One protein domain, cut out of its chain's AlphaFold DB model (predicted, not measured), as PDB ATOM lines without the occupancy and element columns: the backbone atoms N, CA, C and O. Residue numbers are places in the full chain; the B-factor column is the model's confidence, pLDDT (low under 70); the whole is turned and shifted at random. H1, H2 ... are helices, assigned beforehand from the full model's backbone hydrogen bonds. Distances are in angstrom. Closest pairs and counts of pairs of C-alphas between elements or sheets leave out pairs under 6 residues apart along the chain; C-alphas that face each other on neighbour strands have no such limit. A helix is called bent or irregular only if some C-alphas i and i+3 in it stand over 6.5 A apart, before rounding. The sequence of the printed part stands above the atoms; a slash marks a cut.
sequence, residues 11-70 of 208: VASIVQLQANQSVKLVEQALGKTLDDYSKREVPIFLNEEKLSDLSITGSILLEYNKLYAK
ATOM      1  N   VAL A  11      25.555 -48.158  48.931       91.00
ATOM      2  CA  VAL A  11      24.165 -47.931  48.516       91.00
ATOM      3  C   VAL A  11      23.917 -46.444  48.294       91.00
ATOM      4  O   VAL A  11      23.287 -46.083  47.303       91.00
ATOM      5  N   ALA A  12      24.454 -45.577  49.156       91.75
ATOM      6  CA  ALA A  12      24.363 -44.131  48.978       91.75
ATOM      7  C   ALA A  12      24.986 -43.689  47.642       91.75
ATOM      8  O   ALA A  12      24.387 -42.902  46.912       91.75
ATOM      9  N   SER A  13      26.133 -44.267  47.273       95.12
ATOM     10  CA  SER A  13      26.806 -44.000  45.998       95.12
ATOM     11  C   SER A  13      25.953 -44.423  44.796       95.12
ATOM     12  O   SER A  13      25.807 -43.661  43.842       95.12
ATOM     13  N   ILE A  14      25.328 -45.604  44.850       95.88
ATOM     14  CA  ILE A  14      24.428 -46.088  43.789       95.88
ATOM     15  C   ILE A  14      23.192 -45.188  43.665       95.88
ATOM     16  O   ILE A  14      22.802 -44.823  42.557       95.88
ATOM     17  N   VAL A  15      22.589 -44.799  44.790       93.31
ATOM     18  CA  VAL A  15      21.429 -43.896  44.804       93.31
ATOM     19  C   VAL A  15      21.799 -42.526  44.235       93.31
ATOM     20  O   VAL A  15      21.029 -41.971  43.455       93.31
ATOM     21  N   GLN A  16      22.988 -42.007  44.548       94.12
ATOM     22  CA  GLN A  16      23.472 -40.748  43.986       94.12
ATOM     23  C   GLN A  16      23.685 -40.843  42.472       94.12
ATOM     24  O   GLN A  16      23.301 -39.930  41.743       94.12
ATOM     25  N   LEU A  17      24.254 -41.948  41.979       96.44
ATOM     26  CA  LEU A  17      24.405 -42.184  40.540       96.44
ATOM     27  C   LEU A  17      23.046 -42.238  39.839       96.44
ATOM     28  O   LEU A  17      22.873 -41.610  38.798       96.44
ATOM     29  N   GLN A  18      22.070 -42.922  40.437       95.00
ATOM     30  CA  GLN A  18      20.703 -42.965  39.927       95.00
ATOM     31  C   GLN A  18      20.049 -41.574  39.919       95.00
ATOM     32  O   GLN A  18      19.435 -41.196  38.926       95.00
ATOM     33  N   ALA A  19      20.205 -40.788  40.988       94.62
ATOM     34  CA  ALA A  19      19.680 -39.425  41.060       94.62
ATOM     35  C   ALA A  19      20.305 -38.519  39.984       94.62
ATOM     36  O   ALA A  19      19.591 -37.817  39.270       94.62
ATOM     37  N   ASN A  20      21.626 -38.596  39.805       95.44
ATOM     38  CA  ASN A  20      22.341 -37.849  38.770       95.44
ATOM     39  C   ASN A  20      21.885 -38.256  37.362       95.44
ATOM     40  O   ASN A  20      21.723 -37.403  36.491       95.44
ATOM     41  N   GLN A  21      21.651 -39.551  37.137       95.25
ATOM     42  CA  GLN A  21      21.131 -40.054  35.869       95.25
ATOM     43  C   GLN A  21      19.721 -39.522  35.591       95.25
ATOM     44  O   GLN A  21      19.443 -39.099  34.470       95.25
ATOM     45  N   SER A  22      18.852 -39.478  36.599       93.75
ATOM     46  CA  SER A  22      17.514 -38.897  36.469       93.75
ATOM     47  C   SER A  22      17.567 -37.410  36.113       93.75
ATOM     48  O   SER A  22      16.909 -36.983  35.166       93.75
ATOM     49  N   VAL A  23      18.411 -36.624  36.789       93.19
ATOM     50  CA  VAL A  23      18.635 -35.208  36.438       93.19
ATOM     51  C   VAL A  23      19.072 -35.073  34.982       93.19
ATOM     52  O   VAL A  23      18.486 -34.290  34.239       93.19
ATOM     53  N   LYS A  24      20.038 -35.887  34.547       93.81
ATOM     54  CA  LYS A  24      20.542 -35.870  33.171       93.81
ATOM     55  C   LYS A  24      19.444 -36.156  32.144       93.81
ATOM     56  O   LYS A  24      19.391 -35.485  31.118       93.81
ATOM     57  N   LEU A  25      18.563 -37.123  32.406       91.81
ATOM     58  CA  LEU A  25      17.438 -37.439  31.516       91.81
ATOM     59  C   LEU A  25      16.440 -36.277  31.418       91.81
ATOM     60  O   LEU A  25      15.962 -35.965  30.329       91.81
ATOM     61  N   VAL A  26      16.159 -35.602  32.535       89.56
ATOM     62  CA  VAL A  26      15.283 -34.420  32.551       89.56
ATOM     63  C   VAL A  26      15.920 -33.244  31.804       89.56
ATOM     64  O   VAL A  26      15.249 -32.599  31.002       89.56
ATOM     65  N   GLU A  27      17.211 -32.979  32.016       90.38
ATOM     66  CA  GLU A  27      17.956 -31.936  31.293       90.38
ATOM     67  C   GLU A  27      17.968 -32.191  29.782       90.38
ATOM     68  O   GLU A  27      17.751 -31.270  28.992       90.38
ATOM     69  N   GLN A  28      18.154 -33.451  29.375       89.81
ATOM     70  CA  GLN A  28      18.075 -33.868  27.975       89.81
ATOM     71  C   GLN A  28      16.677 -33.653  27.386       89.81
ATOM     72  O   GLN A  28      16.566 -33.134  26.278       89.81
ATOM     73  N   ALA A  29      15.616 -33.996  28.123       87.19
ATOM     74  CA  ALA A  29      14.238 -33.803  27.671       87.19
ATOM     75  C   ALA A  29      13.851 -32.316  27.552       87.19
ATOM     76  O   ALA A  29      13.088 -31.936  26.663       87.19
ATOM     77  N   LEU A  30      14.383 -31.457  28.425       86.00
ATOM     78  CA  LEU A  30      14.123 -30.015  28.398       86.00
ATOM     79  C   LEU A  30      15.067 -29.237  27.471       86.00
ATOM     80  O   LEU A  30      14.806 -28.066  27.197       86.00
ATOM     81  N   GLY A  31      16.175 -29.845  27.036       86.12
ATOM     82  CA  GLY A  31      17.216 -29.178  26.252       86.12
ATOM     83  C   GLY A  31      17.950 -28.063  27.007       86.12
ATOM     84  O   GLY A  31      18.536 -27.185  26.376       86.12
ATOM     85  N   LYS A  32      17.905 -28.060  28.346       86.31
ATOM     86  CA  LYS A  32      18.544 -27.045  29.200       86.31
ATOM     87  C   LYS A  32      19.113 -27.669  30.467       86.31
ATOM     88  O   LYS A  32      18.578 -28.649  30.976       86.31
ATOM     89  N   THR A  33      20.159 -27.051  31.003       89.56
ATOM     90  CA  THR A  33      20.713 -27.401  32.314       89.56
ATOM     91  C   THR A  33      19.815 -26.884  33.431       89.56
ATOM     92  O   THR A  33      19.289 -25.771  33.339       89.56
ATOM     93  N   LEU A  34      19.667 -27.664  34.496       87.19
ATOM     94  CA  LEU A  34      18.905 -27.271  35.676       87.19
ATOM     95  C   LEU A  34      19.775 -26.507  36.670       87.19
ATOM     96  O   LEU A  34      20.968 -26.775  36.830       87.19
ATOM     97  N   ASP A  35      19.156 -25.565  37.371       89.94
ATOM     98  CA  ASP A  35      19.746 -24.956  38.555       89.94
ATOM     99  C   ASP A  35      19.751 -25.951  39.732       89.94
ATOM    100  O   ASP A  35      19.027 -26.953  39.743       89.94
ATOM    101  N   ASP A  36      20.571 -25.682  40.744       88.38
ATOM    102  CA  ASP A  36      20.763 -26.608  41.863       88.38
ATOM    103  C   ASP A  36      19.523 -26.795  42.743       88.38
ATOM    104  O   ASP A  36      19.424 -27.812  43.432       88.38
ATOM    105  N   TYR A  37      18.575 -25.854  42.727       86.69
ATOM    106  CA  TYR A  37      17.301 -26.015  43.419       86.69
ATOM    107  C   TYR A  37      16.405 -26.985  42.642       86.69
ATOM    108  O   TYR A  37      15.969 -27.993  43.199       86.69
ATOM    109  N   SER A  38      16.241 -26.773  41.336       84.50
ATOM    110  CA  SER A  38      15.455 -27.657  40.466       84.50
ATOM    111  C   SER A  38      15.992 -29.091  40.430       84.50
ATOM    112  O   SER A  38      15.203 -30.030  40.376       84.50
ATOM    113  N   LYS A  39      17.316 -29.294  40.516       88.56
ATOM    114  CA  LYS A  39      17.917 -30.642  40.600       88.56
ATOM    115  C   LYS A  39      17.446 -31.429  41.822       88.56
ATOM    116  O   LYS A  39      17.272 -32.640  41.728       88.56
ATOM    117  N   ARG A  40      17.244 -30.761  42.965       86.75
ATOM    118  CA  ARG A  40      16.783 -31.407  44.210       86.75
ATOM    119  C   ARG A  40      15.322 -31.840  44.135       86.75
ATOM    120  O   ARG A  40      14.934 -32.770  44.832       86.75
ATOM    121  N   GLU A  41      14.551 -31.197  43.265       85.75
ATOM    122  CA  GLU A  41      13.159 -31.532  42.967       85.75
ATOM    123  C   GLU A  41      13.041 -32.607  41.864       85.75
ATOM    124  O   GLU A  41      11.944 -32.963  41.448       85.75
ATOM    125  N   VAL A  42      14.136 -33.161  41.337       88.94
ATOM    126  CA  VAL A  42      14.027 -34.277  40.387       88.94
ATOM    127  C   VAL A  42      13.856 -35.591  41.160       88.94
ATOM    128  O   VAL A  42      14.694 -35.919  42.004       88.94
ATOM    129  N   PRO A  43      12.812 -36.398  40.876       90.31
ATOM    130  CA  PRO A  43      12.670 -37.710  41.493       90.31
ATOM    131  C   PRO A  43      13.855 -38.626  41.174       90.31
ATOM    132  O   PRO A  43      14.295 -38.722  40.030       90.31
ATOM    133  N   ILE A  44      14.318 -39.386  42.172       92.00
ATOM    134  CA  ILE A  44      15.398 -40.375  41.993       92.00
ATOM    135  C   ILE A  44      15.017 -41.413  40.928       92.00
ATOM    136  O   ILE A  44      15.854 -41.809  40.119       92.00
ATOM    137  N   PHE A  45      13.749 -41.827  40.898       91.75
ATOM    138  CA  PHE A  45      13.210 -42.742  39.895       91.75
ATOM    139  C   PHE A  45      12.162 -42.028  39.054       91.75
ATOM    140  O   PHE A  45      11.122 -41.611  39.574       91.75
ATOM    141  N   LEU A  46      12.434 -41.929  37.755       90.12
ATOM    142  CA  LEU A  46      11.575 -41.235  36.811       90.12
ATOM    143  C   LEU A  46      10.575 -42.170  36.143       90.12
ATOM    144  O   LEU A  46      10.850 -43.337  35.867       90.12
ATOM    145  N   ASN A  47       9.413 -41.616  35.836       89.31
ATOM    146  CA  ASN A  47       8.524 -42.174  34.841       89.31
ATOM    147  C   ASN A  47       8.973 -41.706  33.454       89.31
ATOM    148  O   ASN A  47       8.576 -40.635  32.996       89.31
ATOM    149  N   GLU A  48       9.813 -42.505  32.799       85.56
ATOM    150  CA  GLU A  48      10.425 -42.118  31.525       85.56
ATOM    151  C   GLU A  48       9.402 -41.871  30.409       85.56
ATOM    152  O   GLU A  48       9.582 -40.967  29.600       85.56
ATOM    153  N   GLU A  49       8.267 -42.575  30.423       83.94
ATOM    154  CA  GLU A  49       7.168 -42.365  29.467       83.94
ATOM    155  C   GLU A  49       6.573 -40.951  29.538       83.94
ATOM    156  O   GLU A  49       5.932 -40.493  28.597       83.94
ATOM    157  N   LYS A  50       6.752 -40.264  30.671       83.12
ATOM    158  CA  LYS A  50       6.241 -38.914  30.917       83.12
ATOM    159  C   LYS A  50       7.285 -37.821  30.738       83.12
ATOM    160  O   LYS A  50       6.938 -36.650  30.850       83.12
ATOM    161  N   LEU A  51       8.524 -38.169  30.383       83.50
ATOM    162  CA  LEU A  51       9.558 -37.185  30.049       83.50
ATOM    163  C   LEU A  51       9.220 -36.389  28.785       83.50
ATOM    164  O   LEU A  51       9.563 -35.216  28.708       83.50
ATOM    165  N   SER A  52       8.518 -36.979  27.816       75.94
ATOM    166  CA  SER A  52       8.088 -36.264  26.607       75.94
ATOM    167  C   SER A  52       7.108 -35.126  26.900       75.94
ATOM    168  O   SER A  52       7.099 -34.120  26.194       75.94
ATOM    169  N   ASP A  53       6.299 -35.265  27.954       74.75
ATOM    170  CA  ASP A  53       5.296 -34.266  28.340       74.75
ATOM    171  C   ASP A  53       5.979 -32.987  28.886       74.75
ATOM    172  O   ASP A  53       5.483 -31.873  28.691       74.75
ATOM    173  N   LEU A  54       7.182 -33.114  29.467       73.19
ATOM    174  CA  LEU A  54       7.963 -31.984  29.985       73.19
ATOM    175  C   LEU A  54       8.431 -31.025  28.892       73.19
ATOM    176  O   LEU A  54       8.456 -29.813  29.123       73.19
ATOM    177  N   SER A  55       8.790 -31.539  27.712       64.81
ATOM    178  CA  SER A  55       9.197 -30.699  26.578       64.81
ATOM    179  C   SER A  55       8.064 -29.770  26.125       64.81
ATOM    180  O   SER A  55       8.331 -28.702  25.584       64.81
ATOM    181  N   ILE A  56       6.805 -30.150  26.377       60.94
ATOM    182  CA  ILE A  56       5.614 -29.369  26.016       60.94
ATOM    183  C   ILE A  56       5.346 -28.270  27.054       60.94
ATOM    184  O   ILE A  56       4.975 -27.153  26.696       60.94
ATOM    185  N   THR A  57       5.545 -28.569  28.340       62.97
ATOM    186  CA  THR A  57       5.116 -27.702  29.453       62.97
ATOM    187  C   THR A  57       6.235 -26.793  29.990       62.97
ATOM    188  O   THR A  57       5.966 -25.785  30.647       62.97
ATOM    189  N   GLY A  58       7.510 -27.128  29.748       59.81
ATOM    190  CA  GLY A  58       8.698 -26.314  30.064       59.81
ATOM    191  C   GLY A  58       9.045 -26.135  31.555       59.81
ATOM    192  O   GLY A  58      10.157 -25.691  31.876       59.81
ATOM    193  N   SER A  59       8.131 -26.495  32.466       63.75
ATOM    194  CA  SER A  59       8.233 -26.271  33.915       63.75
ATOM    195  C   SER A  59       8.101 -27.575  34.708       63.75
ATOM    196  O   SER A  59       7.000 -28.092  34.883       63.75
ATOM    197  N   ILE A  60       9.219 -28.066  35.257       64.94
ATOM    198  CA  ILE A  60       9.283 -29.286  36.092       64.94
ATOM    199  C   ILE A  60       8.344 -29.199  37.296       64.94
ATOM    200  O   ILE A  60       7.673 -30.171  37.632       64.94
ATOM    201  N   LEU A  61       8.263 -28.022  37.925       63.31
ATOM    202  CA  LEU A  61       7.530 -27.826  39.176       63.31
ATOM    203  C   LEU A  61       6.027 -28.132  39.049       63.31
ATOM    204  O   LEU A  61       5.410 -28.618  39.992       63.31
ATOM    205  N   LEU A  62       5.442 -27.878  37.873       61.59
ATOM    206  CA  LEU A  62       4.022 -28.133  37.606       61.59
ATOM    207  C   LEU A  62       3.733 -29.616  37.329       61.59
ATOM    208  O   LEU A  62       2.606 -30.074  37.512       61.59
ATOM    209  N   GLU A  63       4.745 -30.377  36.910       66.81
ATOM    210  CA  GLU A  63       4.615 -31.788  36.534       66.81
ATOM    211  C   GLU A  63       5.306 -32.751  37.499       66.81
ATOM    212  O   GLU A  63       5.272 -33.958  37.277       66.81
ATOM    213  N   TYR A  64       5.855 -32.244  38.603       69.00
ATOM    214  CA  TYR A  64       6.589 -32.998  39.620       69.00
ATOM    215  C   TYR A  64       5.919 -34.333  39.987       69.00
ATOM    216  O   TYR A  64       6.535 -35.396  39.925       69.00
ATOM    217  N   ASN A  65       4.605 -34.313  40.242       72.31
ATOM    218  CA  ASN A  65       3.846 -35.520  40.586       72.31
ATOM    219  C   ASN A  65       3.752 -36.557  39.450       72.31
ATOM    220  O   ASN A  65       3.604 -37.747  39.723       72.31
ATOM    221  N   LYS A  66       3.828 -36.136  38.182       79.31
ATOM    222  CA  LYS A  66       3.785 -37.028  37.010       79.31
ATOM    223  C   LYS A  66       5.130 -37.707  36.745       79.31
ATOM    224  O   LYS A  66       5.146 -38.785  36.148       79.31
ATOM    225  N   LEU A  67       6.226 -37.083  37.182       85.06
ATOM    226  CA  LEU A  67       7.587 -37.570  36.961       85.06
ATOM    227  C   LEU A  67       7.971 -38.724  37.873       85.06
ATOM    228  O   LEU A  67       8.908 -39.446  37.555       85.06
ATOM    229  N   TYR A  68       7.253 -38.946  38.973       88.31
ATOM    230  CA  TYR A  68       7.517 -40.091  39.831       88.31
ATOM    231  C   TYR A  68       7.260 -41.411  39.120       88.31
ATOM    232  O   TYR A  68       6.158 -41.682  38.629       88.31
ATOM    233  N   ALA A  69       8.261 -42.286  39.159       90.06
ATOM    234  CA  ALA A  69       8.075 -43.662  38.755       90.06
ATOM    235  C   ALA A  69       6.977 -44.328  39.593       90.06
ATOM    236  O   ALA A  69       6.937 -44.246  40.825       90.06
ATOM    237  N   LYS A  70       6.094 -45.063  38.917       89.44
ATOM    238  CA  LYS A  70       5.122 -45.920  39.598       89.44
ATOM    239  C   LYS A  70       5.844 -47.122  40.222       89.44
ATOM    240  O   LYS A  70       6.800 -47.624  39.629       89.44
TER     241      LYS A  70
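Overview. This is residues 11 to 70 of the 208 residues of the protein "Tyrosine-type recombinase/integrase" of Escherichia coli (UniProt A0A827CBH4). One long helix, H1, makes the longest axis, and a small helical hairpin of H3 and H4 packs on one end of it, with H3 on residues 26 to 30 of H1 and H4 folding back along H3. A short helix, H2, sits near H1, with Lys 39 close to Val 23 of H1, and near the first residue of H4, Ile 60, without clearly touching either helix, while H4 stays apart from H1. The printed part has 60 residues with four named helices, in the order H1, H2, H3, H4, and no named strand; the class is all helix. The whole is compact, with a radius of gyration of the C-alphas of 10.8 A, and spans 34 by 25 by 16 A.

Along the chain. H1, residues 11 to 30, is the longest helix, 28.7 A from C-alpha 11 at (24.165, -47.931, 48.516) to C-alpha 30 at (14.123, -30.015, 28.398). H3, residues 48 to 57, is 15.5 A long and only just irregular, with C-alphas 49 and 52 6.8 A apart. H4, residues 60 to 67, is 8.5 A long and ends with C-alpha 67 at (7.587, -37.570, 36.961); it is irregular, with C-alphas 62 and 65 8.0 A apart. H2, residues 36 to 40, is 6.7 A long.

Arrangement. H1 touches H3 with residues 26 to 30 alone; the closest C-alphas are those of Leu 30 and Ser 55, 5.3 A apart. The two run the same way at a steep tilt of 42 degrees. H3 and H4 form a helical hairpin: they touch, with the closest C-alphas, those of Lys 50 and Leu 67, 6.3 A apart, and run opposite ways at a shallow tilt of 24 degrees. H1 and H4 are apart. H2 is close to H1 but not clearly touching it, the C-alphas of Val 23 and Lys 39 being the closest at 6.2 A. H2 is also close to H4 but not clearly touching it, with the closest C-alphas, those of Ser 38 and Ile 60, 7.7 A apart. H2 and H3 are apart. In H1 every O i to N i+4 pair is within hydrogen-bond range; in H4 2 of 4 are, in H3 1 of 6 and in H2 0 of 1, while O i to N i+3 pairs are within range in 6 of 7 in H3 and 1 of 2 in H2.

Size, cuts and confidence. The two C-alphas farthest apart are those of Val 11 and Ile 56, at 34.6 A. The printed part has no cut. The links H1 to H2 and H3 to H4 are tight, the link H2 to H3 is short, and no link is long. The mean pLDDT of the printed part is 84.3; residues 55 to 64 are under 70.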